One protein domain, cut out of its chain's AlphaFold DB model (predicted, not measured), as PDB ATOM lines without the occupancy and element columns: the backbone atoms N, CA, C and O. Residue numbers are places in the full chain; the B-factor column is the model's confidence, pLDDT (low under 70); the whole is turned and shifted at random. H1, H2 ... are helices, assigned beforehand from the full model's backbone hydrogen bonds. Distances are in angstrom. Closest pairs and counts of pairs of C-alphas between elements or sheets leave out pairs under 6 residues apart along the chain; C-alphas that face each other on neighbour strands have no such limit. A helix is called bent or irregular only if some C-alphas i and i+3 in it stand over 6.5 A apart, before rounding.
ATOM      1  N   ASP A 371     355.744 659.752 470.283       40.25
ATOM      2  CA  ASP A 371     354.470 659.666 471.029       40.25
ATOM      3  C   ASP A 371     354.024 658.264 471.479       40.25
ATOM      4  O   ASP A 371     353.030 658.127 472.190       40.25
ATOM      5  N   ILE A 372     354.761 657.202 471.147       50.56
ATOM      6  CA  ILE A 372     354.522 655.869 471.724       50.56
ATOM      7  C   ILE A 372     355.790 655.450 472.455       50.56
ATOM      8  O   ILE A 372     356.857 655.395 471.848       50.56
ATOM      9  N   ASN A 373     355.681 655.105 473.743       63.00
ATOM     10  CA  ASN A 373     356.759 654.477 474.512       63.00
ATOM     11  C   ASN A 373     357.035 653.080 473.920       63.00
ATOM     12  O   ASN A 373     356.513 652.070 474.397       63.00
ATOM     13  N   ARG A 374     357.784 653.037 472.808       61.56
ATOM     14  CA  ARG A 374     358.021 651.844 471.981       61.56
ATOM     15  C   ARG A 374     358.600 650.702 472.795       61.56
ATOM     16  O   ARG A 374     358.141 649.583 472.618       61.56
ATOM     17  N   SER A 375     359.487 650.981 473.748       66.31
ATOM     18  CA  SER A 375     360.010 649.964 474.660       66.31
ATOM     19  C   SER A 375     358.888 649.317 475.472       66.31
ATOM     20  O   SER A 375     358.833 648.101 475.595       66.31
ATOM     21  N   GLN A 376     357.948 650.103 476.013       69.31
ATOM     22  CA  GLN A 376     356.794 649.541 476.725       69.31
ATOM     23  C   GLN A 376     355.878 648.745 475.794       69.31
ATOM     24  O   GLN A 376     355.327 647.735 476.217       69.31
ATOM     25  N   TYR A 377     355.713 649.168 474.541       70.31
ATOM     26  CA  TYR A 377     354.956 648.409 473.547       70.31
ATOM     27  C   TYR A 377     355.644 647.075 473.207       70.31
ATOM     28  O   TYR A 377     355.012 646.023 473.291       70.31
ATOM     29  N   LEU A 378     356.947 647.095 472.922       73.00
ATOM     30  CA  LEU A 378     357.781 645.917 472.677       73.00
ATOM     31  C   LEU A 378     357.729 644.943 473.860       73.00
ATOM     32  O   LEU A 378     357.433 643.768 473.664       73.00
ATOM     33  N   LEU A 379     357.889 645.433 475.090       75.56
ATOM     34  CA  LEU A 379     357.773 644.623 476.308       75.56
ATOM     35  C   LEU A 379     356.358 644.054 476.498       75.56
ATOM     36  O   LEU A 379     356.192 642.880 476.820       75.56
ATOM     37  N   ARG A 380     355.308 644.852 476.255       72.88
ATOM     38  CA  ARG A 380     353.911 644.384 476.335       72.88
ATOM     39  C   ARG A 380     353.615 643.300 475.308       72.88
ATOM     40  O   ARG A 380     352.944 642.324 475.636       72.88
ATOM     41  N   THR A 381     354.124 643.440 474.087       75.31
ATOM     42  CA  THR A 381     353.949 642.407 473.063       75.31
ATOM     43  C   THR A 381     354.664 641.114 473.471       75.31
ATOM     44  O   THR A 381     354.027 640.060 473.423       75.31
ATOM     45  N   LEU A 382     355.888 641.183 474.016       79.31
ATOM     46  CA  LEU A 382     356.592 640.025 474.595       79.31
ATOM     47  C   LEU A 382     355.923 639.431 475.839       79.31
ATOM     48  O   LEU A 382     356.203 638.283 476.186       79.31
ATOM     49  N   ALA A 383     355.033 640.154 476.515       74.75
ATOM     50  CA  ALA A 383     354.267 639.631 477.645       74.75
ATOM     51  C   ALA A 383     353.003 638.861 477.204       74.75
ATOM     52  O   ALA A 383     352.569 637.936 477.892       74.75
ATOM     53  N   CYS A 384     352.432 639.168 476.034       65.44
ATOM     54  CA  CYS A 384     351.229 638.509 475.508       65.44
ATOM     55  C   CYS A 384     351.545 637.112 474.936       65.44
ATOM     56  O   CYS A 384     352.146 636.987 473.870       65.44
ATOM     57  N   ARG A 385     351.195 636.037 475.655       59.25
ATOM     58  CA  ARG A 385     351.660 634.652 475.391       59.25
ATOM     59  C   ARG A 385     350.857 633.827 474.367       59.25
ATOM     60  O   ARG A 385     351.069 632.620 474.299       59.25
ATOM     61  N   LYS A 386     349.939 634.407 473.589       53.31
ATOM     62  CA  LYS A 386     349.127 633.624 472.633       53.31
ATOM     63  C   LYS A 386     349.748 633.623 471.231       53.31
ATOM     64  O   LYS A 386     350.104 634.683 470.735       53.31
ATOM     65  N   ASP A 387     349.888 632.425 470.660       56.62
ATOM     66  CA  ASP A 387     350.201 632.117 469.254       56.62
ATOM     67  C   ASP A 387     351.324 632.934 468.609       56.62
ATOM     68  O   ASP A 387     351.195 633.491 467.521       56.62
ATOM     69  N   ARG A 388     352.484 632.981 469.269       73.00
ATOM     70  CA  ARG A 388     353.685 633.541 468.645       73.00
ATOM     71  C   ARG A 388     354.088 632.602 467.516       73.00
ATOM     72  O   ARG A 388     354.333 631.428 467.805       73.00
ATOM     73  N   THR A 389     354.289 633.115 466.303       81.69
ATOM     74  CA  THR A 389     354.889 632.435 465.128       81.69
ATOM     75  C   THR A 389     356.335 632.902 464.872       81.69
ATOM     76  O   THR A 389     356.829 633.800 465.560       81.69
ATOM     77  N   ILE A 390     357.084 632.252 463.975       78.50
ATOM     78  CA  ILE A 390     358.423 632.738 463.576       78.50
ATOM     79  C   ILE A 390     358.311 634.188 463.076       78.50
ATOM     80  O   ILE A 390     359.014 635.062 463.582       78.50
ATOM     81  N   ASP A 391     357.311 634.456 462.234       70.44
ATOM     82  CA  ASP A 391     356.985 635.791 461.718       70.44
ATOM     83  C   ASP A 391     356.751 636.815 462.827       70.44
ATOM     84  O   ASP A 391     357.215 637.948 462.735       70.44
ATOM     85  N   TYR A 392     356.075 636.426 463.914       80.88
ATOM     86  CA  TYR A 392     355.884 637.306 465.065       80.88
ATOM     87  C   TYR A 392     357.227 637.779 465.641       80.88
ATOM     88  O   TYR A 392     357.400 638.972 465.889       80.88
ATOM     89  N   PHE A 393     358.187 636.872 465.840       81.12
ATOM     90  CA  PHE A 393     359.480 637.229 466.429       81.12
ATOM     91  C   PHE A 393     360.361 638.028 465.478       81.12
ATOM     92  O   PHE A 393     361.078 638.916 465.932       81.12
ATOM     93  N   ILE A 394     360.275 637.748 464.180       76.00
ATOM     94  CA  ILE A 394     360.965 638.513 463.144       76.00
ATOM     95  C   ILE A 394     360.391 639.926 463.062       76.00
ATOM     96  O   ILE A 394     361.149 640.890 463.065       76.00
ATOM     97  N   ASN A 395     359.067 640.075 463.049       69.19
ATOM     98  CA  ASN A 395     358.410 641.381 463.008       69.19
ATOM     99  C   ASN A 395     358.631 642.179 464.291       69.19
ATOM    100  O   ASN A 395     358.845 643.391 464.239       69.19
ATOM    101  N   TRP A 396     358.675 641.499 465.434       82.12
ATOM    102  CA  TRP A 396     359.115 642.106 466.679       82.12
ATOM    103  C   TRP A 396     360.564 642.592 466.573       82.12
ATOM    104  O   TRP A 396     360.845 643.735 466.919       82.12
ATOM    105  N   PHE A 397     361.476 641.768 466.044       78.44
ATOM    106  CA  PHE A 397     362.893 642.118 465.911       78.44
ATOM    107  C   PHE A 397     363.098 643.290 464.946       78.44
ATOM    108  O   PHE A 397     363.806 644.239 465.267       78.44
ATOM    109  N   LYS A 398     362.389 643.291 463.814       70.06
ATOM    110  CA  LYS A 398     362.276 644.422 462.883       70.06
ATOM    111  C   LYS A 398     361.846 645.704 463.618       70.06
ATOM    112  O   LYS A 398     362.464 646.752 463.450       70.06
ATOM    113  N   PHE A 399     360.831 645.628 464.484       68.81
ATOM    114  CA  PHE A 399     360.370 646.775 465.276       68.81
ATOM    115  C   PHE A 399     361.362 647.194 466.377       68.81
ATOM    116  O   PHE A 399     361.481 648.379 466.679       68.81
ATOM    117  N   PHE A 400     362.094 646.245 466.956       75.81
ATOM    118  CA  PHE A 400     363.153 646.502 467.928       75.81
ATOM    119  C   PHE A 400     364.354 647.219 467.295       75.81
ATOM    120  O   PHE A 400     364.842 648.196 467.854       75.81
ATOM    121  N   LEU A 401     364.774 646.826 466.088       70.88
ATOM    122  CA  LEU A 401     365.814 647.544 465.336       70.88
ATOM    123  C   LEU A 401     365.401 648.988 464.979       70.88
ATOM    124  O   LEU A 401     366.258 649.849 464.806       70.88
ATOM    125  N   CYS A 402     364.092 649.261 464.915       59.75
ATOM    126  CA  CYS A 402     363.504 650.599 464.762       59.75
ATOM    127  C   CYS A 402     363.530 651.459 466.047       59.75
ATOM    128  O   CYS A 402     363.033 652.593 466.029       59.75
ATOM    129  N   GLU A 403     363.985 650.936 467.189       64.12
ATOM    130  CA  GLU A 403     363.966 651.647 468.469       64.12
ATOM    131  C   GLU A 403     365.210 652.536 468.643       64.12
ATOM    132  O   GLU A 403     366.340 652.055 468.736       64.12
ATOM    133  N   SER A 404     365.011 653.854 468.746       55.38
ATOM    134  CA  SER A 404     366.063 654.813 469.095       55.38
ATOM    135  C   SER A 404     366.353 654.740 470.595       55.38
ATOM    136  O   SER A 404     365.803 655.498 471.392       55.38
ATOM    137  N   ASN A 405     367.179 653.781 471.016       60.56
ATOM    138  CA  ASN A 405     367.499 653.622 472.432       60.56
ATOM    139  C   ASN A 405     368.893 654.196 472.759       60.56
ATOM    140  O   ASN A 405     369.897 653.624 472.324       60.56
ATOM    141  N   PRO A 406     368.993 655.305 473.517       55.66
ATOM    142  CA  PRO A 406     370.266 655.793 474.048       55.66
ATOM    143  C   PRO A 406     370.712 655.025 475.307       55.66
ATOM    144  O   PRO A 406     371.853 655.170 475.735       55.66
ATOM    145  N   ASN A 407     369.839 654.208 475.917       69.31
ATOM    146  CA  ASN A 407     370.142 653.494 477.156       69.31
ATOM    147  C   ASN A 407     370.495 652.022 476.893       69.31
ATOM    148  O   ASN A 407     369.619 651.183 476.676       69.31
ATOM    149  N   TRP A 408     371.791 651.720 476.980       68.38
ATOM    150  CA  TRP A 408     372.343 650.379 476.795       68.38
ATOM    151  C   TRP A 408     371.757 649.334 477.759       68.38
ATOM    152  O   TRP A 408     371.407 648.245 477.327       68.38
ATOM    153  N   LEU A 409     371.537 649.669 479.036       66.56
ATOM    154  CA  LEU A 409     370.965 648.727 480.016       66.56
ATOM    155  C   LEU A 409     369.559 648.265 479.613       66.56
ATOM    156  O   LEU A 409     369.227 647.086 479.673       66.56
ATOM    157  N   ARG A 410     368.741 649.203 479.131       72.69
ATOM    158  CA  ARG A 410     367.379 648.906 478.677       72.69
ATOM    159  C   ARG A 410     367.376 648.092 477.379       72.69
ATOM    160  O   ARG A 410     366.457 647.314 477.154       72.69
ATOM    161  N   TYR A 411     368.396 648.272 476.539       76.75
ATOM    162  CA  TYR A 411     368.619 647.466 475.340       76.75
ATOM    163  C   TYR A 411     368.898 646.001 475.707       76.75
ATOM    164  O   TYR A 411     368.232 645.110 475.184       76.75
ATOM    165  N   GLU A 412     369.801 645.746 476.661       77.94
ATOM    166  CA  GLU A 412     370.123 644.390 477.132       77.94
ATOM    167  C   GLU A 412     368.904 643.674 477.738       77.94
ATOM    168  O   GLU A 412     368.630 642.527 477.390       77.94
ATOM    169  N   GLU A 413     368.122 644.357 478.584       80.62
ATOM    170  CA  GLU A 413     366.910 643.792 479.201       80.62
ATOM    171  C   GLU A 413     365.871 643.341 478.166       80.62
ATOM    172  O   GLU A 413     365.273 642.269 478.289       80.62
ATOM    173  N   ILE A 414     365.644 644.162 477.140       80.38
ATOM    174  CA  ILE A 414     364.675 643.884 476.078       80.38
ATOM    175  C   ILE A 414     365.138 642.695 475.225       80.38
ATOM    176  O   ILE A 414     364.334 641.815 474.906       80.38
ATOM    177  N   VAL A 415     366.434 642.636 474.903       84.50
ATOM    178  CA  VAL A 415     367.040 641.511 474.179       84.50
ATOM    179  C   VAL A 415     366.928 640.222 474.990       84.50
ATOM    180  O   VAL A 415     366.488 639.210 474.444       84.50
ATOM    181  N   GLN A 416     367.238 640.259 476.289       83.88
ATOM    182  CA  GLN A 416     367.122 639.090 477.160       83.88
ATOM    183  C   GLN A 416     365.683 638.563 477.171       83.88
ATOM    184  O   GLN A 416     365.461 637.386 476.895       83.88
ATOM    185  N   GLN A 417     364.689 639.432 477.383       84.19
ATOM    186  CA  GLN A 417     363.281 639.017 477.385       84.19
ATOM    187  C   GLN A 417     362.827 638.431 476.045       84.19
ATOM    188  O   GLN A 417     362.016 637.503 476.017       84.19
ATOM    189  N   TRP A 418     363.339 638.954 474.930       86.88
ATOM    190  CA  TRP A 418     363.072 638.388 473.613       86.88
ATOM    191  C   TRP A 418     363.698 636.996 473.467       86.88
ATOM    192  O   TRP A 418     363.001 636.065 473.065       86.88
ATOM    193  N   THR A 419     364.962 636.813 473.860       84.81
ATOM    194  CA  THR A 419     365.629 635.498 473.802       84.81
ATOM    195  C   THR A 419     365.011 634.461 474.745       84.81
ATOM    196  O   THR A 419     364.874 633.298 474.366       84.81
ATOM    197  N   ASP A 420     364.532 634.868 475.924       84.69
ATOM    198  CA  ASP A 420     363.858 633.985 476.885       84.69
ATOM    199  C   ASP A 420     362.550 633.402 476.330       84.69
ATOM    200  O   ASP A 420     362.109 632.327 476.745       84.69
ATOM    201  N   CYS A 421     361.942 634.052 475.331       85.06
ATOM    202  CA  CYS A 421     360.776 633.507 474.641       85.06
ATOM    203  C   CYS A 421     361.078 632.206 473.877       85.06
ATOM    204  O   CYS A 421     360.146 631.480 473.525       85.06
ATOM    205  N   PHE A 422     362.355 631.904 473.637       83.62
ATOM    206  CA  PHE A 422     362.819 630.714 472.932       83.62
ATOM    207  C   PHE A 422     363.380 629.627 473.852       83.62
ATOM    208  O   PHE A 422     363.841 628.604 473.348       83.62
ATOM    209  N   ALA A 423     363.294 629.792 475.179       79.25
ATOM    210  CA  ALA A 423     363.917 628.890 476.156       79.25
ATOM    211  C   ALA A 423     363.560 627.399 475.986       79.25
ATOM    212  O   ALA A 423     364.312 626.515 476.394       79.25
ATOM    213  N   HIS A 424     362.416 627.113 475.362       77.88
ATOM    214  CA  HIS A 424     361.938 625.758 475.075       77.88
ATOM    215  C   HIS A 424     361.719 625.494 473.573       77.88
ATOM    216  O   HIS A 424     361.109 624.490 473.216       77.88
ATOM    217  N   GLN A 425     362.172 626.391 472.688       81.50
ATOM    218  CA  GLN A 425     361.997 626.306 471.228       81.50
ATOM    219  C   GLN A 425     363.285 626.677 470.459       81.50
ATOM    220  O   GLN A 425     363.290 627.613 469.659       81.50
ATOM    221  N   PRO A 426     364.395 625.957 470.670       75.44
ATOM    222  CA  PRO A 426     365.699 626.304 470.095       75.44
ATOM    223  C   PRO A 426     365.785 626.130 468.572       75.44
ATOM    224  O   PRO A 426     366.459 626.916 467.918       75.44
ATOM    225  N   GLU A 427     365.065 625.172 467.981       75.88
ATOM    226  CA  GLU A 427     364.967 625.019 466.514       75.88
ATOM    227  C   GLU A 427     364.355 626.272 465.877       75.88
ATOM    228  O   GLU A 427     364.857 626.828 464.902       75.88
ATOM    229  N   ARG A 428     363.314 626.794 466.524       81.38
ATOM    230  CA  ARG A 428     362.669 628.039 466.135       81.38
ATOM    231  C   ARG A 428     363.571 629.256 466.340       81.38
ATOM    232  O   ARG A 428     363.488 630.206 465.571       81.38
ATOM    233  N   PHE A 429     364.416 629.236 467.368       83.81
ATOM    234  CA  PHE A 429     365.386 630.299 467.617       83.81
ATOM    235  C   PHE A 429     366.437 630.377 466.511       83.81
ATOM    236  O   PHE A 429     366.694 631.465 466.007       83.81
ATOM    237  N   ALA A 430     366.993 629.238 466.079       76.94
ATOM    238  CA  ALA A 430     367.910 629.228 464.939       76.94
ATOM    239  C   ALA A 430     367.232 629.692 463.653       76.94
ATOM    240  O   ALA A 430     367.836 630.449 462.900       76.94
ATOM    241  N   GLU A 431     365.985 629.288 463.419       78.06
ATOM    242  CA  GLU A 431     365.241 629.741 462.246       78.06
ATOM    243  C   GLU A 431     365.037 631.264 462.255       78.06
ATOM    244  O   GLU A 431     365.264 631.933 461.251       78.06
ATOM    245  N   VAL A 432     364.737 631.848 463.419       82.62
ATOM    246  CA  VAL A 432     364.692 633.306 463.582       82.62
ATOM    247  C   VAL A 432     366.068 633.944 463.351       82.62
ATOM    248  O   VAL A 432     366.143 634.927 462.618       82.62
ATOM    249  N   ILE A 433     367.156 633.390 463.906       81.25
ATOM    250  CA  ILE A 433     368.529 633.902 463.711       81.25
ATOM    251  C   ILE A 433     368.910 633.927 462.223       81.25
ATOM    252  O   ILE A 433     369.421 634.940 461.747       81.25
ATOM    253  N   LYS A 434     368.616 632.862 461.466       75.25
ATOM    254  CA  LYS A 434     368.860 632.815 460.011       75.25
ATOM    255  C   LYS A 434     368.140 633.944 459.278       75.25
ATOM    256  O   LYS A 434     368.715 634.579 458.396       75.25
ATOM    257  N   GLN A 435     366.884 634.199 459.640       74.81
ATOM    258  CA  GLN A 435     366.055 635.189 458.957       74.81
ATOM    259  C   GLN A 435     366.434 636.634 459.314       74.81
ATOM    260  O   GLN A 435     366.266 637.530 458.489       74.81
ATOM    261  N   ILE A 436     367.011 636.874 460.497       77.62
ATOM    262  CA  ILE A 436     367.465 638.211 460.920       77.62
ATOM    263  C   ILE A 436     368.951 638.489 460.634       77.62
ATOM    264  O   ILE A 436     369.397 639.621 460.822       77.62
ATOM    265  N   ASP A 437     369.713 637.507 460.142       75.31
ATOM    266  CA  ASP A 437     371.156 637.608 459.885       75.31
ATOM    267  C   ASP A 437     371.531 638.788 458.969       75.31
ATOM    268  O   ASP A 437     372.347 639.653 459.316       75.31
ATOM    269  N   ILE A 438     370.875 638.868 457.804       67.62
ATOM    270  CA  ILE A 438     371.079 639.964 456.851       67.62
ATOM    271  C   ILE A 438     370.548 641.283 457.411       67.62
ATOM    272  O   ILE A 438     371.182 642.310 457.185       67.62
ATOM    273  N   LEU A 439     369.448 641.281 458.174       70.00
ATOM    274  CA  LEU A 439     368.939 642.500 458.816       70.00
ATOM    275  C   LEU A 439     369.974 643.073 459.790       70.00
ATOM    276  O   LEU A 439     370.232 644.273 459.762       70.00
ATOM    277  N   MET A 440     370.632 642.223 460.580       76.69
ATOM    278  CA  MET A 440     371.728 642.632 461.458       76.69
ATOM    279  C   MET A 440     372.954 643.107 460.677       76.69
ATOM    280  O   MET A 440     373.558 644.112 461.043       76.69
ATOM    281  N   LYS A 441     373.316 642.429 459.581       71.31
ATOM    282  CA  LYS A 441     374.429 642.846 458.715       71.31
ATOM    283  C   LYS A 441     374.175 644.222 458.097       71.31
ATOM    284  O   LYS A 441     375.055 645.079 458.132       71.31
ATOM    285  N   LEU A 442     372.977 644.423 457.550       64.75
ATOM    286  CA  LEU A 442     372.519 645.694 456.997       64.75
ATOM    287  C   LEU A 442     372.551 646.777 458.074       64.75
ATOM    288  O   LEU A 442     373.135 647.831 457.853       64.75
ATOM    289  N   TRP A 443     372.001 646.492 459.255       71.44
ATOM    290  CA  TRP A 443     371.943 647.435 460.369       71.44
ATOM    291  C   TRP A 443     373.331 647.843 460.881       71.44
ATOM    292  O   TRP A 443     373.578 649.027 461.116       71.44
ATOM    293  N   ALA A 444     374.272 646.903 460.974       72.12
ATOM    294  CA  ALA A 444     375.654 647.177 461.358       72.12
ATOM    295  C   ALA A 444     376.410 648.061 460.354       72.12
ATOM    296  O   ALA A 444     377.257 648.857 460.751       72.12
ATOM    297  N   GLN A 445     376.117 647.941 459.058       65.44
ATOM    298  CA  GLN A 445     376.754 648.749 458.010       65.44
ATOM    299  C   GLN A 445     376.234 650.194 457.956       65.44
ATOM    300  O   GLN A 445     376.782 651.011 457.213       65.44
ATOM    301  N   VAL A 446     375.194 650.520 458.732       58.34
ATOM    302  CA  VAL A 446     374.611 651.867 458.793       58.34
ATOM    303  C   VAL A 446     375.430 652.815 459.676       58.34
ATOM    304  O   VAL A 446     375.599 653.970 459.297       58.34
ATOM    305  N   SER A 447     375.945 652.364 460.827       61.22
ATOM    306  CA  SER A 447     376.649 653.217 461.804       61.22
ATOM    307  C   SER A 447     377.647 652.421 462.661       61.22
ATOM    308  O   SER A 447     377.354 651.272 463.008       61.22
ATOM    309  N   PRO A 448     378.786 653.015 463.083       68.38
ATOM    310  CA  PRO A 448     379.723 652.384 464.017       68.38
ATOM    311  C   PRO A 448     379.088 651.933 465.342       68.38
ATOM    312  O   PRO A 448     379.474 650.900 465.887       68.38
ATOM    313  N   GLU A 449     378.091 652.657 465.858       70.38
ATOM    314  CA  GLU A 449     377.379 652.265 467.084       70.38
ATOM    315  C   GLU A 449     376.584 650.970 466.876       70.38
ATOM    316  O   GLU A 449     376.592 650.082 467.731       70.38
ATOM    317  N   ASN A 450     375.968 650.804 465.702       72.31
ATOM    318  CA  ASN A 450     375.238 649.589 465.343       72.31
ATOM    319  C   ASN A 450     376.162 648.392 465.175       72.31
ATOM    320  O   ASN A 450     375.717 647.271 465.397       72.31
ATOM    321  N   VAL A 451     377.437 648.592 464.834       77.50
ATOM    322  CA  VAL A 451     378.426 647.506 464.857       77.50
ATOM    323  C   VAL A 451     378.566 646.971 466.278       77.50
ATOM    324  O   VAL A 451     378.499 645.763 466.477       77.50
ATOM    325  N   GLN A 452     378.679 647.846 467.284       78.25
ATOM    326  CA  GLN A 452     378.748 647.423 468.689       78.25
ATOM    327  C   GLN A 452     377.454 646.732 469.138       78.25
ATOM    328  O   GLN A 452     377.512 645.663 469.744       78.25
ATOM    329  N   ARG A 453     376.287 647.287 468.784       79.62
ATOM    330  CA  ARG A 453     374.972 646.703 469.115       79.62
ATOM    331  C   ARG A 453     374.747 645.349 468.445       79.62
ATOM    332  O   ARG A 453     374.294 644.407 469.083       79.62
ATOM    333  N   SER A 454     375.103 645.242 467.170       81.31
ATOM    334  CA  SER A 454     374.987 644.009 466.387       81.31
ATOM    335  C   SER A 454     375.969 642.953 466.871       81.31
ATOM    336  O   SER A 454     375.592 641.792 466.977       81.31
ATOM    337  N   ASN A 455     377.194 643.345 467.232       81.81
ATOM    338  CA  ASN A 455     378.160 642.448 467.861       81.81
ATOM    339  C   ASN A 455     377.648 641.945 469.210       81.81
ATOM    340  O   ASN A 455     377.751 640.752 469.484       81.81
ATOM    341  N   PHE A 456     377.061 642.821 470.032       83.88
ATOM    342  CA  PHE A 456     376.422 642.417 471.281       83.88
ATOM    343  C   PHE A 456     375.279 641.432 471.024       83.88
ATOM    344  O   PHE A 456     375.292 640.348 471.594       83.88
ATOM    345  N   LEU A 457     374.336 641.762 470.134       85.62
ATOM    346  CA  LEU A 457     373.223 640.882 469.768       85.62
ATOM    347  C   LEU A 457     373.716 639.525 469.278       85.62
ATOM    348  O   LEU A 457     373.238 638.503 469.755       85.62
ATOM    349  N   ALA A 458     374.689 639.512 468.365       82.88
ATOM    350  CA  ALA A 458     375.256 638.287 467.823       82.88
ATOM    351  C   ALA A 458     375.894 637.462 468.944       82.88
ATOM    352  O   ALA A 458     375.577 636.290 469.105       82.88
ATOM    353  N   THR A 459     376.716 638.087 469.787       82.44
ATOM    354  CA  THR A 459     377.359 637.427 470.933       82.44
ATOM    355  C   THR A 459     376.338 636.876 471.924       82.44
ATOM    356  O   THR A 459     376.498 635.761 472.422       82.44
ATOM    357  N   HIS A 460     375.281 637.635 472.195       84.44
ATOM    358  CA  HIS A 460     374.226 637.269 473.123       84.44
ATOM    359  C   HIS A 460     373.378 636.114 472.579       84.44
ATOM    360  O   HIS A 460     373.246 635.091 473.243       84.44
ATOM    361  N   MET A 461     372.894 636.213 471.338       83.06
ATOM    362  CA  MET A 461     372.144 635.150 470.660       83.06
ATOM    363  C   MET A 461     372.968 633.864 470.537       83.06
ATOM    364  O   MET A 461     372.459 632.782 470.811       83.06
ATOM    365  N   VAL A 462     374.257 633.974 470.198       78.44
ATOM    366  CA  VAL A 462     375.181 632.834 470.198       78.44
ATOM    367  C   VAL A 462     375.322 632.257 471.605       78.44
ATOM    368  O   VAL A 462     375.233 631.043 471.780       78.44
ATOM    369  N   GLY A 463     375.506 633.101 472.622       78.62
ATOM    370  CA  GLY A 463     375.559 632.680 474.021       78.62
ATOM    371  C   GLY A 463     374.320 631.890 474.447       78.62
ATOM    372  O   GLY A 463     374.455 630.848 475.087       78.62
ATOM    373  N   GLU A 464     373.145 632.333 474.017       79.06
ATOM    374  CA  GLU A 464     371.871 631.650 474.229       79.06
ATOM    375  C   GLU A 464     371.802 630.308 473.487       79.06
ATOM    376  O   GLU A 464     371.428 629.301 474.085       79.06
ATOM    377  N   CYS A 465     372.276 630.223 472.237       74.12
ATOM    378  CA  CYS A 465     372.398 628.941 471.530       74.12
ATOM    379  C   CYS A 465     373.246 627.919 472.310       74.12
ATOM    380  O   CYS A 465     372.879 626.745 472.372       74.12
ATOM    381  N   PHE A 466     374.348 628.355 472.934       72.50
ATOM    382  CA  PHE A 466     375.173 627.499 473.797       72.50
ATOM    383  C   PHE A 466     374.489 627.169 475.133       72.50
ATOM    384  O   PHE A 466     374.629 626.047 475.622       72.50
ATOM    385  N   ARG A 467     373.718 628.102 475.712       74.62
ATOM    386  CA  ARG A 467     372.914 627.870 476.929       74.62
ATOM    387  C   ARG A 467     371.910 626.733 476.729       74.62
ATOM    388  O   ARG A 467     371.666 625.963 477.655       74.62
ATOM    389  N   TYR A 468     371.390 626.575 475.513       70.50
ATOM    390  CA  TYR A 468     370.480 625.486 475.146       70.50
ATOM    391  C   TYR A 468     371.175 624.135 474.852       70.50
ATOM    392  O   TYR A 468     370.500 623.163 474.507       70.50
ATOM    393  N   GLY A 469     372.497 624.038 475.054       60.22
ATOM    394  CA  GLY A 469     373.260 622.800 475.260       60.22
ATOM    395  C   GLY A 469     373.124 621.733 474.167       60.22
ATOM    396  O   GLY A 469     373.862 621.730 473.185       60.22
ATOM    397  N   ASN A 470     372.182 620.801 474.344       56.59
ATOM    398  CA  ASN A 470     372.063 619.549 473.577       56.59
ATOM    399  C   ASN A 470     371.573 619.712 472.129       56.59
ATOM    400  O   ASN A 470     371.583 618.751 471.362       56.59
ATOM    401  N   ILE A 471     371.106 620.901 471.755       55.62
ATOM    402  CA  ILE A 471     370.519 621.162 470.433       55.62
ATOM    403  C   ILE A 471     371.518 621.891 469.529       55.62
ATOM    404  O   ILE A 471     371.354 621.909 468.316       55.62
ATOM    405  N   TYR A 472     372.630 622.373 470.087       57.44
ATOM    406  CA  TYR A 472     373.663 623.088 469.352       57.44
ATOM    407  C   TYR A 472     374.285 622.279 468.206       57.44
ATOM    408  O   TYR A 472     374.469 622.818 467.121       57.44
ATOM    409  N   GLU A 473     374.550 620.981 468.391       58.19
ATOM    410  CA  GLU A 473     375.070 620.138 467.303       58.19
ATOM    411  C   GLU A 473     374.088 620.009 466.130       58.19
ATOM    412  O   GLU A 473     374.530 619.940 464.987       58.19
ATOM    413  N   ARG A 474     372.772 620.058 466.387       57.31
ATOM    414  CA  ARG A 474     371.741 620.098 465.335       57.31
ATOM    415  C   ARG A 474     371.636 621.482 464.701       57.31
ATOM    416  O   ARG A 474     371.568 621.597 463.486       57.31
ATOM    417  N   LEU A 475     371.698 622.537 465.518       56.41
ATOM    418  CA  LEU A 475     371.678 623.921 465.041       56.41
ATOM    419  C   LEU A 475     372.958 624.282 464.279       56.41
ATOM    420  O   LEU A 475     372.945 625.230 463.513       56.41
ATOM    421  N   ARG A 476     374.068 623.558 464.465       61.88
ATOM    422  CA  ARG A 476     375.356 623.830 463.815       61.88
ATOM    423  C   ARG A 476     375.253 623.790 462.294       61.88
ATOM    424  O   ARG A 476     375.856 624.635 461.640       61.88
ATOM    425  N   ASP A 477     374.520 622.831 461.738       61.00
ATOM    426  CA  ASP A 477     374.336 622.723 460.287       61.00
ATOM    427  C   ASP A 477     373.396 623.813 459.756       61.00
ATOM    428  O   ASP A 477     373.660 624.406 458.713       61.00
ATOM    429  N   ASP A 478     372.376 624.165 460.534       57.72
ATOM    430  CA  ASP A 478     371.466 625.277 460.263       57.72
ATOM    431  C   ASP A 478     372.164 626.649 460.334       57.72
ATOM    432  O   ASP A 478     371.952 627.520 459.492       57.72
ATOM    433  N   LEU A 479     373.050 626.838 461.306       62.31
ATOM    434  CA  LEU A 479     373.787 628.076 461.547       62.31
ATOM    435  C   LEU A 479     375.002 628.230 460.620       62.31
ATOM    436  O   LEU A 479     375.513 629.335 460.479       62.31
ATOM    437  N   ARG A 480     375.441 627.174 459.919       62.41
ATOM    438  CA  ARG A 480     376.416 627.296 458.812       62.41
ATOM    439  C   ARG A 480     375.880 628.113 457.635       62.41
ATOM    440  O   ARG A 480     376.673 628.562 456.813       62.41
ATOM    441  N   LEU A 481     374.561 628.296 457.547       59.06
ATOM    442  CA  LEU A 481     373.919 629.137 456.535       59.06
ATOM    443  C   LEU A 481     373.970 630.634 456.884       59.06
ATOM    444  O   LEU A 481     373.698 631.459 456.015       59.06
ATOM    445  N   VAL A 482     374.343 630.985 458.120       64.38
ATOM    446  CA  VAL A 482     374.553 632.368 458.566       64.38
ATOM    447  C   VAL A 482     375.808 632.920 457.890       64.38
ATOM    448  O   VAL A 482     376.888 632.336 457.977       64.38
ATOM    449  N   GLN A 483     375.668 634.047 457.193       63.50
ATOM    450  CA  GLN A 483     376.729 634.640 456.370       63.50
ATOM    451  C   GLN A 483     377.365 635.872 457.019       63.50
ATOM    452  O   GLN A 483     378.377 636.378 456.523       63.50
ATOM    453  N   ASN A 484     376.786 636.403 458.096       69.62
ATOM    454  CA  ASN A 484     377.344 637.554 458.789       69.62
ATOM    455  C   ASN A 484     378.558 637.172 459.645       69.62
ATOM    456  O   ASN A 484     378.498 636.316 460.531       69.62
ATOM    457  N   GLN A 485     379.658 637.888 459.411       74.12
ATOM    458  CA  GLN A 485     380.923 637.692 460.108       74.12
ATOM    459  C   GLN A 485     380.794 637.870 461.629       74.12
ATOM    460  O   GLN A 485     381.492 637.186 462.366       74.12
ATOM    461  N   MET A 486     379.862 638.705 462.106       78.62
ATOM    462  CA  MET A 486     379.639 638.941 463.541       78.62
ATOM    463  C   MET A 486     379.167 637.684 464.273       78.62
ATOM    464  O   MET A 486     379.682 637.359 465.340       78.62
ATOM    465  N   PHE A 487     378.228 636.939 463.682       73.88
ATOM    466  CA  PHE A 487     377.802 635.652 464.226       73.88
ATOM    467  C   PHE A 487     378.939 634.635 464.162       73.88
ATOM    468  O   PHE A 487     379.207 633.956 465.149       73.88
ATOM    469  N   ILE A 488     379.652 634.562 463.032       74.50
ATOM    470  CA  ILE A 488     380.797 633.655 462.859       74.50
ATOM    471  C   ILE A 488     381.867 633.910 463.930       74.50
ATOM    472  O   ILE A 488     382.395 632.961 464.514       74.50
ATOM    473  N   ASP A 489     382.190 635.173 464.198       78.50
ATOM    474  CA  ASP A 489     383.196 635.561 465.184       78.50
ATOM    475  C   ASP A 489     382.718 635.289 466.612       78.50
ATOM    476  O   ASP A 489     383.468 634.697 467.390       78.50
ATOM    477  N   ALA A 490     381.454 635.588 466.926       78.19
ATOM    478  CA  ALA A 490     380.840 635.232 468.204       78.19
ATOM    479  C   ALA A 490     380.857 633.710 468.457       78.19
ATOM    480  O   ALA A 490     381.198 633.266 469.559       78.19
ATOM    481  N   PHE A 491     380.564 632.887 467.440       73.44
ATOM    482  CA  PHE A 491     380.679 631.427 467.536       73.44
ATOM    483  C   PHE A 491     382.126 630.999 467.790       73.44
ATOM    484  O   PHE A 491     382.384 630.226 468.715       73.44
ATOM    485  N   LYS A 492     383.086 631.510 467.008       74.50
ATOM    486  CA  LYS A 492     384.517 631.204 467.183       74.50
ATOM    487  C   LYS A 492     385.017 631.567 468.580       74.50
ATOM    488  O   LYS A 492     385.815 630.820 469.139       74.50
ATOM    489  N   GLU A 493     384.586 632.698 469.132       76.62
ATOM    490  CA  GLU A 493     384.991 633.136 470.467       76.62
ATOM    491  C   GLU A 493     384.456 632.198 471.556       76.62
ATOM    492  O   GLU A 493     385.200 631.813 472.459       76.62
ATOM    493  N   LYS A 494     383.196 631.763 471.440       71.94
ATOM    494  CA  LYS A 494     382.600 630.801 472.376       71.94
ATOM    495  C   LYS A 494     383.211 629.404 472.290       71.94
ATOM    496  O   LYS A 494     383.298 628.762 473.321       71.94
ATOM    497  N   PHE A 495     383.680 628.965 471.121       64.94
ATOM    498  CA  PHE A 495     384.386 627.683 470.961       64.94
ATOM    499  C   PHE A 495     385.827 627.671 471.494       64.94
ATOM    500  O   PHE A 495     386.405 626.598 471.652       64.94
ATOM    501  N   LYS A 496     386.447 628.839 471.701       57.34
ATOM    502  CA  LYS A 496     387.803 628.938 472.269       57.34
ATOM    503  C   LYS A 496     387.827 628.808 473.797       57.34
ATOM    504  O   LYS A 496     388.915 628.648 474.348       57.34
ATOM    505  N   LYS A 497     386.676 628.941 474.455       45.62
ATOM    506  CA  LYS A 497     386.476 628.757 475.898       45.62
ATOM    507  C   LYS A 497     385.848 627.395 476.142       45.62
ATOM    508  O   LYS A 497     386.185 626.809 477.192       45.62
TER     509      LYS A 497
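This is residues 371 to 497 of the 497 residues of the protein "Hypothetical protein" of Adineta ricciae (UniProt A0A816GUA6). Five helices, H1 to H5, make an up-and-down bundle, each running against the one before it; H1, H3 and H5 form one row and H2 and H4 a second row beside it, with few contacts at the H1 end. H7 packs at a slant on residues 454 to 463 of H5, on the side away from H3, and H6 slants past residues 426 to 434 of H4 at one end of the bundle. The 127 printed residues hold seven named helices in the order H1 to H7 and no named strand, and the class is all helix. The whole is compact, with a radius of gyration of the C-alphas of 14.2 A and spans of 44 by 36 by 23 A.

H1, residues 374 to 383, begins with C-alpha 374 at (358.021, 651.844, 471.981). H2 is residues 390 to 401, and H3 is residues 408 to 420, 18.5 A long. H4, residues 426 to 444, is 24.7 A long; it has a kink of 44 degrees near residue 438 and is irregular, with C-alphas 435 and 438 7.2 A apart. H5, residues 448 to 467, is the longest at 28.5 A, and its C-alpha 448 is at (379.723, 652.384, 464.017). H6, residues 469 to 479, is only just irregular, with C-alphas 470 and 473 7.0 A apart. H7, residues 485 to 495, ends with C-alpha 495 at (384.386, 627.683, 470.961).

H1 and H2, a helical hairpin, only just touch, with 3 pairs of C-alphas within 8 A; the closest are those of Leu 378 and Phe 400, 7.2 A apart. H1 touches H3 at Leu 382 and Trp 418, C-alphas 6.8 A apart. H2 touches H4, the same way at a shallow tilt of 31 degrees, closest at the C-alphas of Ile 390 and Val 432, 6.3 A. H2 and H3 are near each other. H3 and H5 only just touch, with 3 pairs within 8 A, closest at the C-alphas of Thr 419 and Met 461, 7.2 A. H4 and H5, the hubs, form a helical hairpin at a shallow tilt of 12 degrees; the C-alphas of Ala 444 and Val 451 are closest, 4.5 A. H6 touches H4 at a steep tilt of 51 degrees, closest at the C-alphas of Ala 430 and Leu 475, 6.5 A. H7 touches H5 at a steep tilt of 41 degrees, closest at the C-alphas of Thr 459 and Ala 490, 4.9 A. H1 and H7 are apart. Every O i to N i+4 pair is within hydrogen-bond range in H1, H2, H3, H5 and H7; H4 has 13 of 15, and H6 has 3 of 7 beside 4 of 8 O i to N i+3 pairs.

The C-alphas of Asp 371 and Lys 496 are the two farthest apart, 45.4 A. The printed part has no cut, no link is long, and it ends at Lys 497, the chain's last residue. The mean pLDDT of the printed part is 71.7; 45 residues are under 70, among them 371 to 376, 402 to 409 and 469 to 484.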